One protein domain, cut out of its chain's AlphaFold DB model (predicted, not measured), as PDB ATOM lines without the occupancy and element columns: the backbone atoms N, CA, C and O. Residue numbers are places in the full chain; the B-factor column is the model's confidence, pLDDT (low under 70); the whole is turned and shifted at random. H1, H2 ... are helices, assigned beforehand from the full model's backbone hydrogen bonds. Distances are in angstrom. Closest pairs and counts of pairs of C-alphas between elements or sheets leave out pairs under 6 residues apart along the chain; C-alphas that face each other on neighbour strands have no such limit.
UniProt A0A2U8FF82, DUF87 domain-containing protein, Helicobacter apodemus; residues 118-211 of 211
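What this domain is: This is residues 118 to 211 of the 211 residues of the protein "DUF87 domain-containing protein" of Helicobacter apodemus (UniProt A0A2U8FF82). One long helix, H2, runs through the middle of a small helical body; the helical hairpin of H4 and H5 packs on one side of it, and the short helix H1 crosses it on the side away from that hairpin. H2, H4 and H5 make a three-helix bundle with tilted members, and the short H3 stands crosswise beside H2 and leads into H4 at a corner. The printed part has 94 residues, with five named helices in the order H1, H2, H3, H4, H5 and no named strand; the class is all helix. It is compact, with a radius of gyration of the C-alphas of 13.3 A, and elongated in outline, spanning 43 by 27 by 22 A.

Where its parts are: H1 is residues 118 to 125, 10.2 A from first to last C-alpha, and begins with C-alpha 118 at (-21.765, 22.939, 101.543). H2, residues 133 to 156, is the longest helix at 34.3 A and begins with C-alpha 133 at (-28.918, 39.570, 102.491). H3 is residues 165 to 171, 10.1 A long. H4, residues 174 to 190, measures 24.7 A. H5, residues 198 to 210, measures 18.6 A and ends with C-alpha 210 at (-23.462, 34.513, 87.699).

How they stand to each other: H2 is the hub, touching the four other helices. With residues 136 to 147 alone it touches H1, at a steep tilt of 50 degrees, opposite ways; their closest C-alphas, of Ile 121 and Thr 143, are 6.1 A apart. With residues 143 to 147 alone it touches H3, about perpendicular at 84 degrees, closest at the C-alphas of Ile 146 and Ile 168, 6.7 A. With residues 146 to 156 alone it touches H4, the same way at a tilt of 35.1 degrees, only just steep; the closest C-alphas are those of Leu 153 and Leu 184, 6.6 A. With residues 141 to 152 alone it touches H5, opposite ways at a steep tilt of 43 degrees, closest at the C-alphas of Ala 145 and Leu 207, 5.8 A. H4 and H5 form a helical hairpin, opposite ways at a shallow tilt of 24 degrees, with the C-alphas of Gln 181 and Leu 207 closest at 6.4 A. H3 and H4 only just touch, and only at the corner, with 3 pairs of C-alphas within 8 A, the closest those of Arg 171 and Ile 177 at 5.4 A. H1 is apart from H4 and H5, and H3 is apart from H5. In H1, H2, H3, H4 and H5 every O i to N i+4 pair is within hydrogen-bond range.

The domain as a whole: The two C-alphas farthest apart are those of Gln 131 and Pro 192, 43.3 A. The printed part has no cut and ends at residue 211, the chain's last. The link from H3 to H4 is tight, the other three are short, and none is long. The mean pLDDT of the printed part is 91.5; residue 192 and residues 195 to 196 are under 70.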
ATOM      1  N   GLU A 118     -21.109  21.838 100.849       94.75
ATOM      2  CA  GLU A 118     -21.765  22.939 101.543       94.75
ATOM      3  C   GLU A 118     -20.987  23.398 102.791       94.75
ATOM      4  O   GLU A 118     -21.082  24.569 103.152       94.75
ATOM      5  N   GLU A 119     -20.156  22.544 103.402       95.12
ATOM      6  CA  GLU A 119     -19.253  22.940 104.495       95.12
ATOM      7  C   GLU A 119     -18.119  23.852 104.002       95.12
ATOM      8  O   GLU A 119     -17.823  24.871 104.632       95.12
ATOM      9  N   ILE A 120     -17.522  23.541 102.842       95.88
ATOM     10  CA  ILE A 120     -16.515  24.399 102.194       95.88
ATOM     11  C   ILE A 120     -17.145  25.755 101.875       95.88
ATOM     12  O   ILE A 120     -16.582  26.803 102.204       95.88
ATOM     13  N   ILE A 121     -18.327  25.732 101.255       95.69
ATOM     14  CA  ILE A 121     -19.058  26.936 100.852       95.69
ATOM     15  C   ILE A 121     -19.371  27.796 102.083       95.69
ATOM     16  O   ILE A 121     -19.084  28.993 102.075       95.69
ATOM     17  N   ALA A 122     -19.890  27.201 103.160       93.88
ATOM     18  CA  ALA A 122     -20.199  27.913 104.398       93.88
ATOM     19  C   ALA A 122     -18.953  28.547 105.038       93.88
ATOM     20  O   ALA A 122     -19.007  29.707 105.450       93.88
ATOM     21  N   ASN A 123     -17.822  27.832 105.067       93.38
ATOM     22  CA  ASN A 123     -16.562  28.358 105.597       93.38
ATOM     23  C   ASN A 123     -16.094  29.602 104.831       93.38
ATOM     24  O   ASN A 123     -15.706  30.591 105.451       93.38
ATOM     25  N   ILE A 124     -16.190  29.602 103.500       94.25
ATOM     26  CA  ILE A 124     -15.811  30.755 102.667       94.25
ATOM     27  C   ILE A 124     -16.788  31.917 102.868       94.25
ATOM     28  O   ILE A 124     -16.366  33.046 103.113       94.25
ATOM     29  N   VAL A 125     -18.095  31.640 102.807       93.50
ATOM     30  CA  VAL A 125     -19.147  32.660 102.936       93.50
ATOM     31  C   VAL A 125     -19.114  33.323 104.314       93.50
ATOM     32  O   VAL A 125     -19.363  34.522 104.409       93.50
ATOM     33  N   SER A 126     -18.735  32.598 105.372       91.50
ATOM     34  CA  SER A 126     -18.598  33.169 106.721       91.50
ATOM     35  C   SER A 126     -17.555  34.297 106.813       91.50
ATOM     36  O   SER A 126     -17.628  35.125 107.719       91.50
ATOM     37  N   GLY A 127     -16.606  34.355 105.869       88.44
ATOM     38  CA  GLY A 127     -15.604  35.415 105.770       88.44
ATOM     39  C   GLY A 127     -16.073  36.669 105.024       88.44
ATOM     40  O   GLY A 127     -15.329  37.648 104.969       88.44
ATOM     41  N   VAL A 128     -17.272  36.668 104.432       89.12
ATOM     42  CA  VAL A 128     -17.775  37.789 103.627       89.12
ATOM     43  C   VAL A 128     -18.303  38.895 104.551       89.12
ATOM     44  O   VAL A 128     -19.259  38.663 105.291       89.12
ATOM     45  N   PRO A 129     -17.749  40.124 104.508       85.81
ATOM     46  CA  PRO A 129     -18.128  41.217 105.408       85.81
ATOM     47  C   PRO A 129     -19.415  41.929 104.950       85.81
ATOM     48  O   PRO A 129     -19.482  43.158 104.924       85.81
ATOM     49  N   ALA A 130     -20.435  41.176 104.538       83.69
ATOM     50  CA  ALA A 130     -21.712  41.708 104.077       83.69
ATOM     51  C   ALA A 130     -22.782  41.560 105.163       83.69
ATOM     52  O   ALA A 130     -22.994  40.476 105.697       83.69
ATOM     53  N   GLN A 131     -23.474  42.657 105.473       79.19
ATOM     54  CA  GLN A 131     -24.668  42.633 106.333       79.19
ATOM     55  C   GLN A 131     -25.966  42.539 105.525       79.19
ATOM     56  O   GLN A 131     -27.009  42.202 106.076       79.19
ATOM     57  N   ASP A 132     -25.899  42.852 104.230       91.44
ATOM     58  CA  ASP A 132     -27.045  42.805 103.332       91.44
ATOM     59  C   ASP A 132     -27.263  41.379 102.810       91.44
ATOM     60  O   ASP A 132     -26.340  40.736 102.297       91.44
ATOM     61  N   GLU A 133     -28.502  40.903 102.923       90.38
ATOM     62  CA  GLU A 133     -28.918  39.570 102.491       90.38
ATOM     63  C   GLU A 133     -28.683  39.343 100.989       90.38
ATOM     64  O   GLU A 133     -28.304  38.242 100.586       90.38
ATOM     65  N   PHE A 134     -28.822  40.382 100.158       91.62
ATOM     66  CA  PHE A 134     -28.545  40.302  98.726       91.62
ATOM     67  C   PHE A 134     -27.076  39.962  98.464       91.62
ATOM     68  O   PHE A 134     -26.786  39.027  97.717       91.62
ATOM     69  N   PHE A 135     -26.137  40.667  99.102       90.50
ATOM     70  CA  PHE A 135     -24.704  40.410  98.909       90.50
ATOM     71  C   PHE A 135     -24.280  39.049  99.467       90.50
ATOM     72  O   PHE A 135     -23.448  38.377  98.856       90.50
ATOM     73  N   LEU A 136     -24.875  38.609 100.580       92.62
ATOM     74  CA  LEU A 136     -24.649  37.263 101.109       92.62
ATOM     75  C   LEU A 136     -25.136  36.186 100.137       92.62
ATOM     76  O   LEU A 136     -24.425  35.210  99.910       92.62
ATOM     77  N   LYS A 137     -26.302  36.381  99.515       92.69
ATOM     78  CA  LYS A 137     -26.836  35.450  98.519       92.69
ATOM     79  C   LYS A 137     -25.971  35.395  97.259       92.69
ATOM     80  O   LYS A 137     -25.655  34.303  96.797       92.69
ATOM     81  N   VAL A 138     -25.528  36.546  96.747       93.00
ATOM     82  CA  VAL A 138     -24.593  36.604  95.608       93.00
ATOM     83  C   VAL A 138     -23.290  35.875  95.941       93.00
ATOM     84  O   VAL A 138     -22.806  35.087  95.128       93.00
ATOM     85  N   ALA A 139     -22.742  36.080  97.142       94.12
ATOM     86  CA  ALA A 139     -21.549  35.367  97.588       94.12
ATOM     87  C   ALA A 139     -21.785  33.852  97.680       94.12
ATOM     88  O   ALA A 139     -20.978  33.083  97.168       94.12
ATOM     89  N   GLN A 140     -22.907  33.416  98.260       95.25
ATOM     90  CA  GLN A 140     -23.277  32.000  98.335       95.25
ATOM     91  C   GLN A 140     -23.400  31.358  96.949       95.25
ATOM     92  O   GLN A 140     -22.811  30.301  96.724       95.25
ATOM     93  N   GLU A 141     -24.123  31.983  96.016       95.31
ATOM     94  CA  GLU A 141     -24.307  31.467  94.653       95.31
ATOM     95  C   GLU A 141     -22.972  31.396  93.899       95.31
ATOM     96  O   GLU A 141     -22.635  30.355  93.332       95.31
ATOM     97  N   THR A 142     -22.165  32.458  93.984       95.75
ATOM     98  CA  THR A 142     -20.844  32.540  93.340       95.75
ATOM     99  C   THR A 142     -19.884  31.489  93.895       95.75
ATOM    100  O   THR A 142     -19.279  30.730  93.138       95.75
ATOM    101  N   THR A 143     -19.762  31.388  95.223       96.69
ATOM    102  CA  THR A 143     -18.910  30.386  95.876       96.69
ATOM    103  C   THR A 143     -19.383  28.968  95.565       96.69
ATOM    104  O   THR A 143     -18.550  28.106  95.301       96.69
ATOM    105  N   THR A 144     -20.697  28.724  95.534       97.12
ATOM    106  CA  THR A 144     -21.259  27.415  95.169       97.12
ATOM    107  C   THR A 144     -20.850  27.013  93.757       97.12
ATOM    108  O   THR A 144     -20.389  25.890  93.558       97.12
ATOM    109  N   ALA A 145     -20.986  27.925  92.791       97.06
ATOM    110  CA  ALA A 145     -20.615  27.667  91.405       97.06
ATOM    111  C   ALA A 145     -19.127  27.318  91.282       97.06
ATOM    112  O   ALA A 145     -18.781  26.309  90.673       97.06
ATOM    113  N   ILE A 146     -18.262  28.112  91.921       97.75
ATOM    114  CA  ILE A 146     -16.810  27.920  91.870       97.75
ATOM    115  C   ILE A 146     -16.404  26.600  92.533       97.75
ATOM    116  O   ILE A 146     -15.725  25.789  91.909       97.75
ATOM    117  N   VAL A 147     -16.826  26.360  93.779       97.38
ATOM    118  CA  VAL A 147     -16.430  25.167  94.549       97.38
ATOM    119  C   VAL A 147     -16.888  23.892  93.849       97.38
ATOM    120  O   VAL A 147     -16.086  22.977  93.663       97.38
ATOM    121  N   LYS A 148     -18.152  23.834  93.411       95.88
ATOM    122  CA  LYS A 148     -18.681  22.631  92.758       95.88
ATOM    123  C   LYS A 148     -18.045  22.395  91.391       95.88
ATOM    124  O   LYS A 148     -17.707  21.255  91.088       95.88
ATOM    125  N   ALA A 149     -17.808  23.442  90.598       96.00
ATOM    126  CA  ALA A 149     -17.097  23.305  89.328       96.00
ATOM    127  C   ALA A 149     -15.664  22.782  89.529       96.00
ATOM    128  O   ALA A 149     -15.260  21.836  88.854       96.00
ATOM    129  N   LEU A 150     -14.922  23.323  90.501       96.56
ATOM    130  CA  LEU A 150     -13.572  22.847  90.823       96.56
ATOM    131  C   LEU A 150     -13.575  21.396  91.324       96.56
ATOM    132  O   LEU A 150     -12.726  20.609  90.910       96.56
ATOM    133  N   ASN A 151     -14.540  21.002  92.161       94.50
ATOM    134  CA  ASN A 151     -14.668  19.614  92.616       94.50
ATOM    135  C   ASN A 151     -15.016  18.652  91.469       94.50
ATOM    136  O   ASN A 151     -14.476  17.546  91.421       94.50
ATOM    137  N   ILE A 152     -15.855  19.063  90.511       92.12
ATOM    138  CA  ILE A 152     -16.112  18.278  89.293       92.12
ATOM    139  C   ILE A 152     -14.820  18.117  88.484       92.12
ATOM    140  O   ILE A 152     -14.436  16.987  88.186       92.12
ATOM    141  N   LEU A 153     -14.097  19.207  88.208       93.31
ATOM    142  CA  LEU A 153     -12.818  19.159  87.491       93.31
ATOM    143  C   LEU A 153     -11.781  18.282  88.204       93.31
ATOM    144  O   LEU A 153     -11.026  17.559  87.554       93.31
ATOM    145  N   ARG A 154     -11.746  18.296  89.540       92.44
ATOM    146  CA  ARG A 154     -10.881  17.412  90.332       92.44
ATOM    147  C   ARG A 154     -11.248  15.943  90.159       92.44
ATOM    148  O   ARG A 154     -10.351  15.130  89.953       92.44
ATOM    149  N   ARG A 155     -12.544  15.610  90.178       90.00
ATOM    150  CA  ARG A 155     -13.031  14.243  89.926       90.00
ATOM    151  C   ARG A 155     -12.642  13.755  88.528       90.00
ATOM    152  O   ARG A 155     -12.115  12.654  88.417       90.00
ATOM    153  N   ILE A 156     -12.816  14.591  87.502       89.44
ATOM    154  CA  ILE A 156     -12.437  14.277  86.111       89.44
ATOM    155  C   ILE A 156     -10.933  14.005  86.001       89.44
ATOM    156  O   ILE A 156     -10.502  13.003  85.435       89.44
ATOM    157  N   ASN A 157     -10.125  14.872  86.607       90.62
ATOM    158  CA  ASN A 157      -8.669  14.804  86.522       90.62
ATOM    159  C   ASN A 157      -8.026  13.837  87.534       90.62
ATOM    160  O   ASN A 157      -6.802  13.807  87.645       90.62
ATOM    161  N   ASN A 158      -8.817  13.060  88.290       91.19
ATOM    162  CA  ASN A 158      -8.345  12.203  89.388       91.19
ATOM    163  C   ASN A 158      -7.439  12.943  90.398       91.19
ATOM    164  O   ASN A 158      -6.459  12.393  90.908       91.19
ATOM    165  N   ASN A 159      -7.751  14.210  90.677       93.75
ATOM    166  CA  ASN A 159      -6.998  15.062  91.588       93.75
ATOM    167  C   ASN A 159      -7.625  15.046  92.989       93.75
ATOM    168  O   ASN A 159      -8.682  15.630  93.215       93.75
ATOM    169  N   ASN A 160      -6.921  14.431  93.939       91.81
ATOM    170  CA  ASN A 160      -7.366  14.295  95.329       91.81
ATOM    171  C   ASN A 160      -6.810  15.378  96.268       91.81
ATOM    172  O   ASN A 160      -7.014  15.286  97.479       91.81
ATOM    173  N   GLU A 161      -6.091  16.380  95.753       94.62
ATOM    174  CA  GLU A 161      -5.659  17.502  96.588       94.62
ATOM    175  C   GLU A 161      -6.896  18.260  97.123       94.62
ATOM    176  O   GLU A 161      -7.943  18.304  96.468       94.62
ATOM    177  N   PRO A 162      -6.831  18.862  98.316       94.31
ATOM    178  CA  PRO A 162      -7.923  19.687  98.808       94.31
ATOM    179  C   PRO A 162      -7.968  21.032  98.072       94.31
ATOM    180  O   PRO A 162      -6.936  21.566  97.652       94.31
ATOM    181  N   LEU A 163      -9.165  21.616  97.967       96.50
ATOM    182  CA  LEU A 163      -9.318  23.001  97.518       96.50
ATOM    183  C   LEU A 163      -8.618  23.956  98.486       96.50
ATOM    184  O   LEU A 163      -8.556  23.714  99.695       96.50
ATOM    185  N   THR A 164      -8.113  25.066  97.959       95.50
ATOM    186  CA  THR A 164      -7.483  26.121  98.763       95.50
ATOM    187  C   THR A 164      -8.220  27.443  98.603       95.50
ATOM    188  O   THR A 164      -8.831  27.704  97.566       95.50
ATOM    189  N   PHE A 165      -8.135  28.309  99.617       94.81
ATOM    190  CA  PHE A 165      -8.684  29.664  99.518       94.81
ATOM    191  C   PHE A 165      -8.106  30.434  98.329       94.81
ATOM    192  O   PHE A 165      -8.845  31.150  97.665       94.81
ATOM    193  N   GLU A 166      -6.814  30.255  98.046       95.06
ATOM    194  CA  GLU A 166      -6.136  30.908  96.925       95.06
ATOM    195  C   GLU A 166      -6.730  30.479  95.578       95.06
ATOM    196  O   GLU A 166      -7.072  31.326  94.758       95.06
ATOM    197  N   GLU A 167      -6.927  29.176  95.370       95.44
ATOM    198  CA  GLU A 167      -7.529  28.635  94.145       95.44
ATOM    199  C   GLU A 167      -8.930  29.210  93.904       95.44
ATOM    200  O   GLU A 167      -9.249  29.653  92.802       95.44
ATOM    201  N   ILE A 168      -9.756  29.270  94.948       96.19
ATOM    202  CA  ILE A 168     -11.112  29.822  94.855       96.19
ATOM    203  C   ILE A 168     -11.070  31.337  94.617       96.19
ATOM    204  O   ILE A 168     -11.801  31.846  93.766       96.19
ATOM    205  N   ALA A 169     -10.197  32.066  95.318       94.44
ATOM    206  CA  ALA A 169     -10.036  33.511  95.157       94.44
ATOM    207  C   ALA A 169      -9.585  33.883  93.735       94.44
ATOM    208  O   ALA A 169     -10.103  34.837  93.150       94.44
ATOM    209  N   GLN A 170      -8.699  33.085  93.133       96.06
ATOM    210  CA  GLN A 170      -8.280  33.237  91.737       96.06
ATOM    211  C   GLN A 170      -9.423  33.021  90.737       96.06
ATOM    212  O   GLN A 170      -9.327  33.487  89.606       96.06
ATOM    213  N   ARG A 171     -10.522  32.366  91.125       96.69
ATOM    214  CA  ARG A 171     -11.720  32.214  90.282       96.69
ATOM    215  C   ARG A 171     -12.812  33.235  90.586       96.69
ATOM    216  O   ARG A 171     -13.666  33.449  89.737       96.69
ATOM    217  N   ALA A 172     -12.780  33.901  91.739       94.56
ATOM    218  CA  ALA A 172     -13.830  34.803  92.230       94.56
ATOM    219  C   ALA A 172     -13.850  36.194  91.555       94.56
ATOM    220  O   ALA A 172     -13.939  37.229  92.211       94.56
ATOM    221  N   HIS A 173     -13.744  36.234  90.228       94.56
ATOM    222  CA  HIS A 173     -13.872  37.434  89.403       94.56
ATOM    223  C   HIS A 173     -14.308  37.042  87.984       94.56
ATOM    224  O   HIS A 173     -14.085  35.910  87.571       94.56
ATOM    225  N   TYR A 174     -14.867  37.977  87.204       95.75
ATOM    226  CA  TYR A 174     -15.473  37.682  85.892       95.75
ATOM    227  C   TYR A 174     -14.620  36.774  84.985       95.75
ATOM    228  O   TYR A 174     -15.087  35.736  84.527       95.75
ATOM    229  N   LYS A 175     -13.344  37.124  84.757       96.75
ATOM    230  CA  LYS A 175     -12.448  36.317  83.907       96.75
ATOM    231  C   LYS A 175     -12.177  34.927  84.486       96.75
ATOM    232  O   LYS A 175     -12.102  33.978  83.717       96.75
ATOM    233  N   GLY A 176     -12.044  34.818  85.808       96.81
ATOM    234  CA  GLY A 176     -11.813  33.554  86.504       96.81
ATOM    235  C   GLY A 176     -13.025  32.623  86.467       96.81
ATOM    236  O   GLY A 176     -12.859  31.423  86.260       96.81
ATOM    237  N   ILE A 177     -14.240  33.167  86.598       97.00
ATOM    238  CA  ILE A 177     -15.490  32.408  86.428       97.00
ATOM    239  C   ILE A 177     -15.624  31.964  84.972       97.00
ATOM    240  O   ILE A 177     -15.950  30.809  84.709       97.00
ATOM    241  N   LYS A 178     -15.324  32.854  84.018       97.38
ATOM    242  CA  LYS A 178     -15.425  32.537  82.593       97.38
ATOM    243  C   LYS A 178     -14.456  31.428  82.188       97.38
ATOM    244  O   LYS A 178     -14.881  30.479  81.542       97.38
ATOM    245  N   SER A 179     -13.195  31.499  82.619       97.12
ATOM    246  CA  SER A 179     -12.230  30.431  82.341       97.12
ATOM    247  C   SER A 179     -12.622  29.114  83.010       97.12
ATOM    248  O   SER A 179     -12.484  28.064  82.399       97.12
ATOM    249  N   LEU A 180     -13.174  29.159  84.227       96.88
ATOM    250  CA  LEU A 180     -13.677  27.967  84.912       96.88
ATOM    251  C   LEU A 180     -14.852  27.320  84.164       96.88
ATOM    252  O   LEU A 180     -14.928  26.097  84.083       96.88
ATOM    253  N   GLN A 181     -15.754  28.133  83.606       96.38
ATOM    254  CA  GLN A 181     -16.838  27.657  82.750       96.38
ATOM    255  C   GLN A 181     -16.289  26.987  81.487       96.38
ATOM    256  O   GLN A 181     -16.712  25.880  81.169       96.38
ATOM    257  N   ASP A 182     -15.350  27.632  80.794       95.69
ATOM    258  CA  ASP A 182     -14.772  27.101  79.558       95.69
ATOM    259  C   ASP A 182     -14.022  25.770  79.819       95.69
ATOM    260  O   ASP A 182     -14.248  24.794  79.105       95.69
ATOM    261  N   GLU A 183     -13.234  25.688  80.901       95.12
ATOM    262  CA  GLU A 183     -12.543  24.461  81.349       95.12
ATOM    263  C   GLU A 183     -13.521  23.315  81.662       95.12
ATOM    264  O   GLU A 183     -13.275  22.157  81.308       95.12
ATOM    265  N   LEU A 184     -14.640  23.623  82.328       93.31
ATOM    266  CA  LEU A 184     -15.657  22.628  82.662       93.31
ATOM    267  C   LEU A 184     -16.384  22.124  81.409       93.31
ATOM    268  O   LEU A 184     -16.631  20.926  81.302       93.31
ATOM    269  N   ILE A 185     -16.697  23.005  80.455       92.94
ATOM    270  CA  ILE A 185     -17.322  22.622  79.179       92.94
ATOM    271  C   ILE A 185     -16.404  21.683  78.393       92.94
ATOM    272  O   ILE A 185     -16.866  20.650  77.913       92.94
ATOM    273  N   GLU A 186     -15.122  22.029  78.262       92.06
ATOM    274  CA  GLU A 186     -14.131  21.196  77.569       92.06
ATOM    275  C   GLU A 186     -14.049  19.806  78.215       92.06
ATOM    276  O   GLU A 186     -14.262  18.795  77.548       92.06
ATOM    277  N   SER A 187     -13.899  19.763  79.541       88.62
ATOM    278  CA  SER A 187     -13.772  18.511  80.299       88.62
ATOM    279  C   SER A 187     -15.028  17.628  80.241       88.62
ATOM    280  O   SER A 187     -14.921  16.405  80.185       88.62
ATOM    281  N   VAL A 188     -16.227  18.222  80.261       85.88
ATOM    282  CA  VAL A 188     -17.503  17.483  80.169       85.88
ATOM    283  C   VAL A 188     -17.730  16.932  78.761       85.88
ATOM    284  O   VAL A 188     -18.285  15.845  78.617       85.88
ATOM    285  N   ASN A 189     -17.304  17.652  77.721       84.88
ATOM    286  CA  ASN A 189     -17.424  17.179  76.340       84.88
ATOM    287  C   ASN A 189     -16.488  15.999  76.039       84.88
ATOM    288  O   ASN A 189     -16.837  15.144  75.224       84.88
ATOM    289  N   ASP A 190     -15.337  15.943  76.710       83.25
ATOM    290  CA  ASP A 190     -14.353  14.871  76.555       83.25
ATOM    291  C   ASP A 190     -14.730  13.577  77.306       83.25
ATOM    292  O   ASP A 190     -14.191  12.510  76.994       83.25
ATOM    293  N   ASP A 191     -15.689  13.630  78.241       75.75
ATOM    294  CA  ASP A 191     -16.198  12.465  78.975       75.75
ATOM    295  C   ASP A 191     -17.695  12.190  78.682       75.75
ATOM    296  O   ASP A 191     -18.594  12.827  79.249       75.75
ATOM    297  N   PRO A 192     -18.013  11.173  77.856       67.94
ATOM    298  CA  PRO A 192     -19.388  10.794  77.526       67.94
ATOM    299  C   PRO A 192     -20.272  10.427  78.729       67.94
ATOM    300  O   PRO A 192     -21.500  10.474  78.609       67.94
ATOM    301  N   LEU A 193     -19.689  10.041  79.873       70.25
ATOM    302  CA  LEU A 193     -20.440   9.733  81.097       70.25
ATOM    303  C   LEU A 193     -20.931  11.003  81.808       70.25
ATOM    304  O   LEU A 193     -21.945  10.947  82.505       70.25
ATOM    305  N   LEU A 194     -20.259  12.137  81.601       70.94
ATOM    306  CA  LEU A 194     -20.571  13.420  82.240       70.94
ATOM    307  C   LEU A 194     -21.469  14.318  81.391       70.94
ATOM    308  O   LEU A 194     -22.161  15.178  81.933       70.94
ATOM    309  N   LEU A 195     -21.553  14.069  80.083       62.81
ATOM    310  CA  LEU A 195     -22.429  14.804  79.159       62.81
ATOM    311  C   LEU A 195     -23.908  14.841  79.592       62.81
ATOM    312  O   LEU A 195     -24.627  15.782  79.266       62.81
ATOM    313  N   ASN A 196     -24.363  13.826  80.332       68.88
ATOM    314  CA  ASN A 196     -25.727  13.735  80.867       68.88
ATOM    315  C   ASN A 196     -25.778  13.807  82.400       68.88
ATOM    316  O   ASN A 196     -26.824  13.531  83.001       68.88
ATOM    317  N   ASP A 197     -24.662  14.146  83.043       83.44
ATOM    318  CA  ASP A 197     -24.609  14.284  84.487       83.44
ATOM    319  C   ASP A 197     -25.399  15.526  84.926       83.44
ATOM    320  O   ASP A 197     -25.113  16.669  84.555       83.44
ATOM    321  N   LYS A 198     -26.443  15.292  85.727       85.94
ATOM    322  CA  LYS A 198     -27.358  16.346  86.185       85.94
ATOM    323  C   LYS A 198     -26.644  17.397  87.026       85.94
ATOM    324  O   LYS A 198     -27.084  18.547  87.035       85.94
ATOM    325  N   GLU A 199     -25.604  17.003  87.759       87.94
ATOM    326  CA  GLU A 199     -24.823  17.934  88.566       87.94
ATOM    327  C   GLU A 199     -24.033  18.876  87.654       87.94
ATOM    328  O   GLU A 199     -24.217  20.088  87.741       87.94
ATOM    329  N   SER A 200     -23.276  18.335  86.702       88.06
ATOM    330  CA  SER A 200     -22.484  19.091  85.725       88.06
ATOM    331  C   SER A 200     -23.326  20.106  84.942       88.06
ATOM    332  O   SER A 200     -22.982  21.288  84.898       88.06
ATOM    333  N   ILE A 201     -24.490  19.699  84.420       89.44
ATOM    334  CA  ILE A 201     -25.416  20.604  83.709       89.44
ATOM    335  C   ILE A 201     -25.922  21.721  84.635       89.44
ATOM    336  O   ILE A 201     -25.979  22.888  84.247       89.44
ATOM    337  N   ARG A 202     -26.285  21.383  85.878       92.50
ATOM    338  CA  ARG A 202     -26.753  22.370  86.860       92.50
ATOM    339  C   ARG A 202     -25.666  23.394  87.180       92.50
ATOM    340  O   ARG A 202     -25.988  24.574  87.308       92.50
ATOM    341  N   ILE A 203     -24.414  22.962  87.320       94.50
ATOM    342  CA  ILE A 203     -23.293  23.859  87.618       94.50
ATOM    343  C   ILE A 203     -22.949  24.740  86.417       94.50
ATOM    344  O   ILE A 203     -22.723  25.929  86.611       94.50
ATOM    345  N   LEU A 204     -22.998  24.219  85.189       93.25
ATOM    346  CA  LEU A 204     -22.814  25.029  83.978       93.25
ATOM    347  C   LEU A 204     -23.861  26.145  83.857       93.25
ATOM    348  O   LEU A 204     -23.494  27.296  83.617       93.25
ATOM    349  N   ASN A 205     -25.135  25.835  84.114       93.44
ATOM    350  CA  ASN A 205     -26.205  26.840  84.138       93.44
ATOM    351  C   ASN A 205     -26.003  27.868  85.262       93.44
ATOM    352  O   ASN A 205     -26.268  29.053  85.077       93.44
ATOM    353  N   LEU A 206     -25.532  27.429  86.435       94.56
ATOM    354  CA  LEU A 206     -25.241  28.336  87.544       94.56
ATOM    355  C   LEU A 206     -24.081  29.281  87.203       94.56
ATOM    356  O   LEU A 206     -24.176  30.469  87.491       94.56
ATOM    357  N   LEU A 207     -23.020  28.776  86.566       94.94
ATOM    358  CA  LEU A 207     -21.901  29.587  86.079       94.94
ATOM    359  C   LEU A 207     -22.358  30.614  85.035       94.94
ATOM    360  O   LEU A 207     -21.897  31.747  85.074       94.94
ATOM    361  N   GLU A 208     -23.276  30.244  84.139       94.06
ATOM    362  CA  GLU A 208     -23.865  31.176  83.168       94.06
ATOM    363  C   GLU A 208     -24.708  32.267  83.843       94.06
ATOM    364  O   GLU A 208     -24.649  33.419  83.432       94.06
ATOM    365  N   GLN A 209     -25.453  31.931  84.900       92.06
ATOM    366  CA  GLN A 209     -26.291  32.888  85.627       92.06
ATOM    367  C   GLN A 209     -25.481  33.955  86.383       92.06
ATOM    368  O   GLN A 209     -25.965  35.075  86.551       92.06
ATOM    369  N   ILE A 210     -24.296  33.604  86.893       91.88
ATOM    370  CA  ILE A 210     -23.462  34.513  87.699       91.88
ATOM    371  C   ILE A 210     -22.440  35.317  86.873       91.88
ATOM    372  O   ILE A 210     -21.743  36.158  87.448       91.88
ATOM    373  N   LEU A 211     -22.311  35.034  85.571       88.94
ATOM    374  CA  LEU A 211     -21.471  35.772  84.615       88.94
ATOM    375  C   LEU A 211     -22.185  37.017  84.075       88.94
ATOM    376  O   LEU A 211     -21.476  38.037  83.910       88.94
TER     377      LEU A 211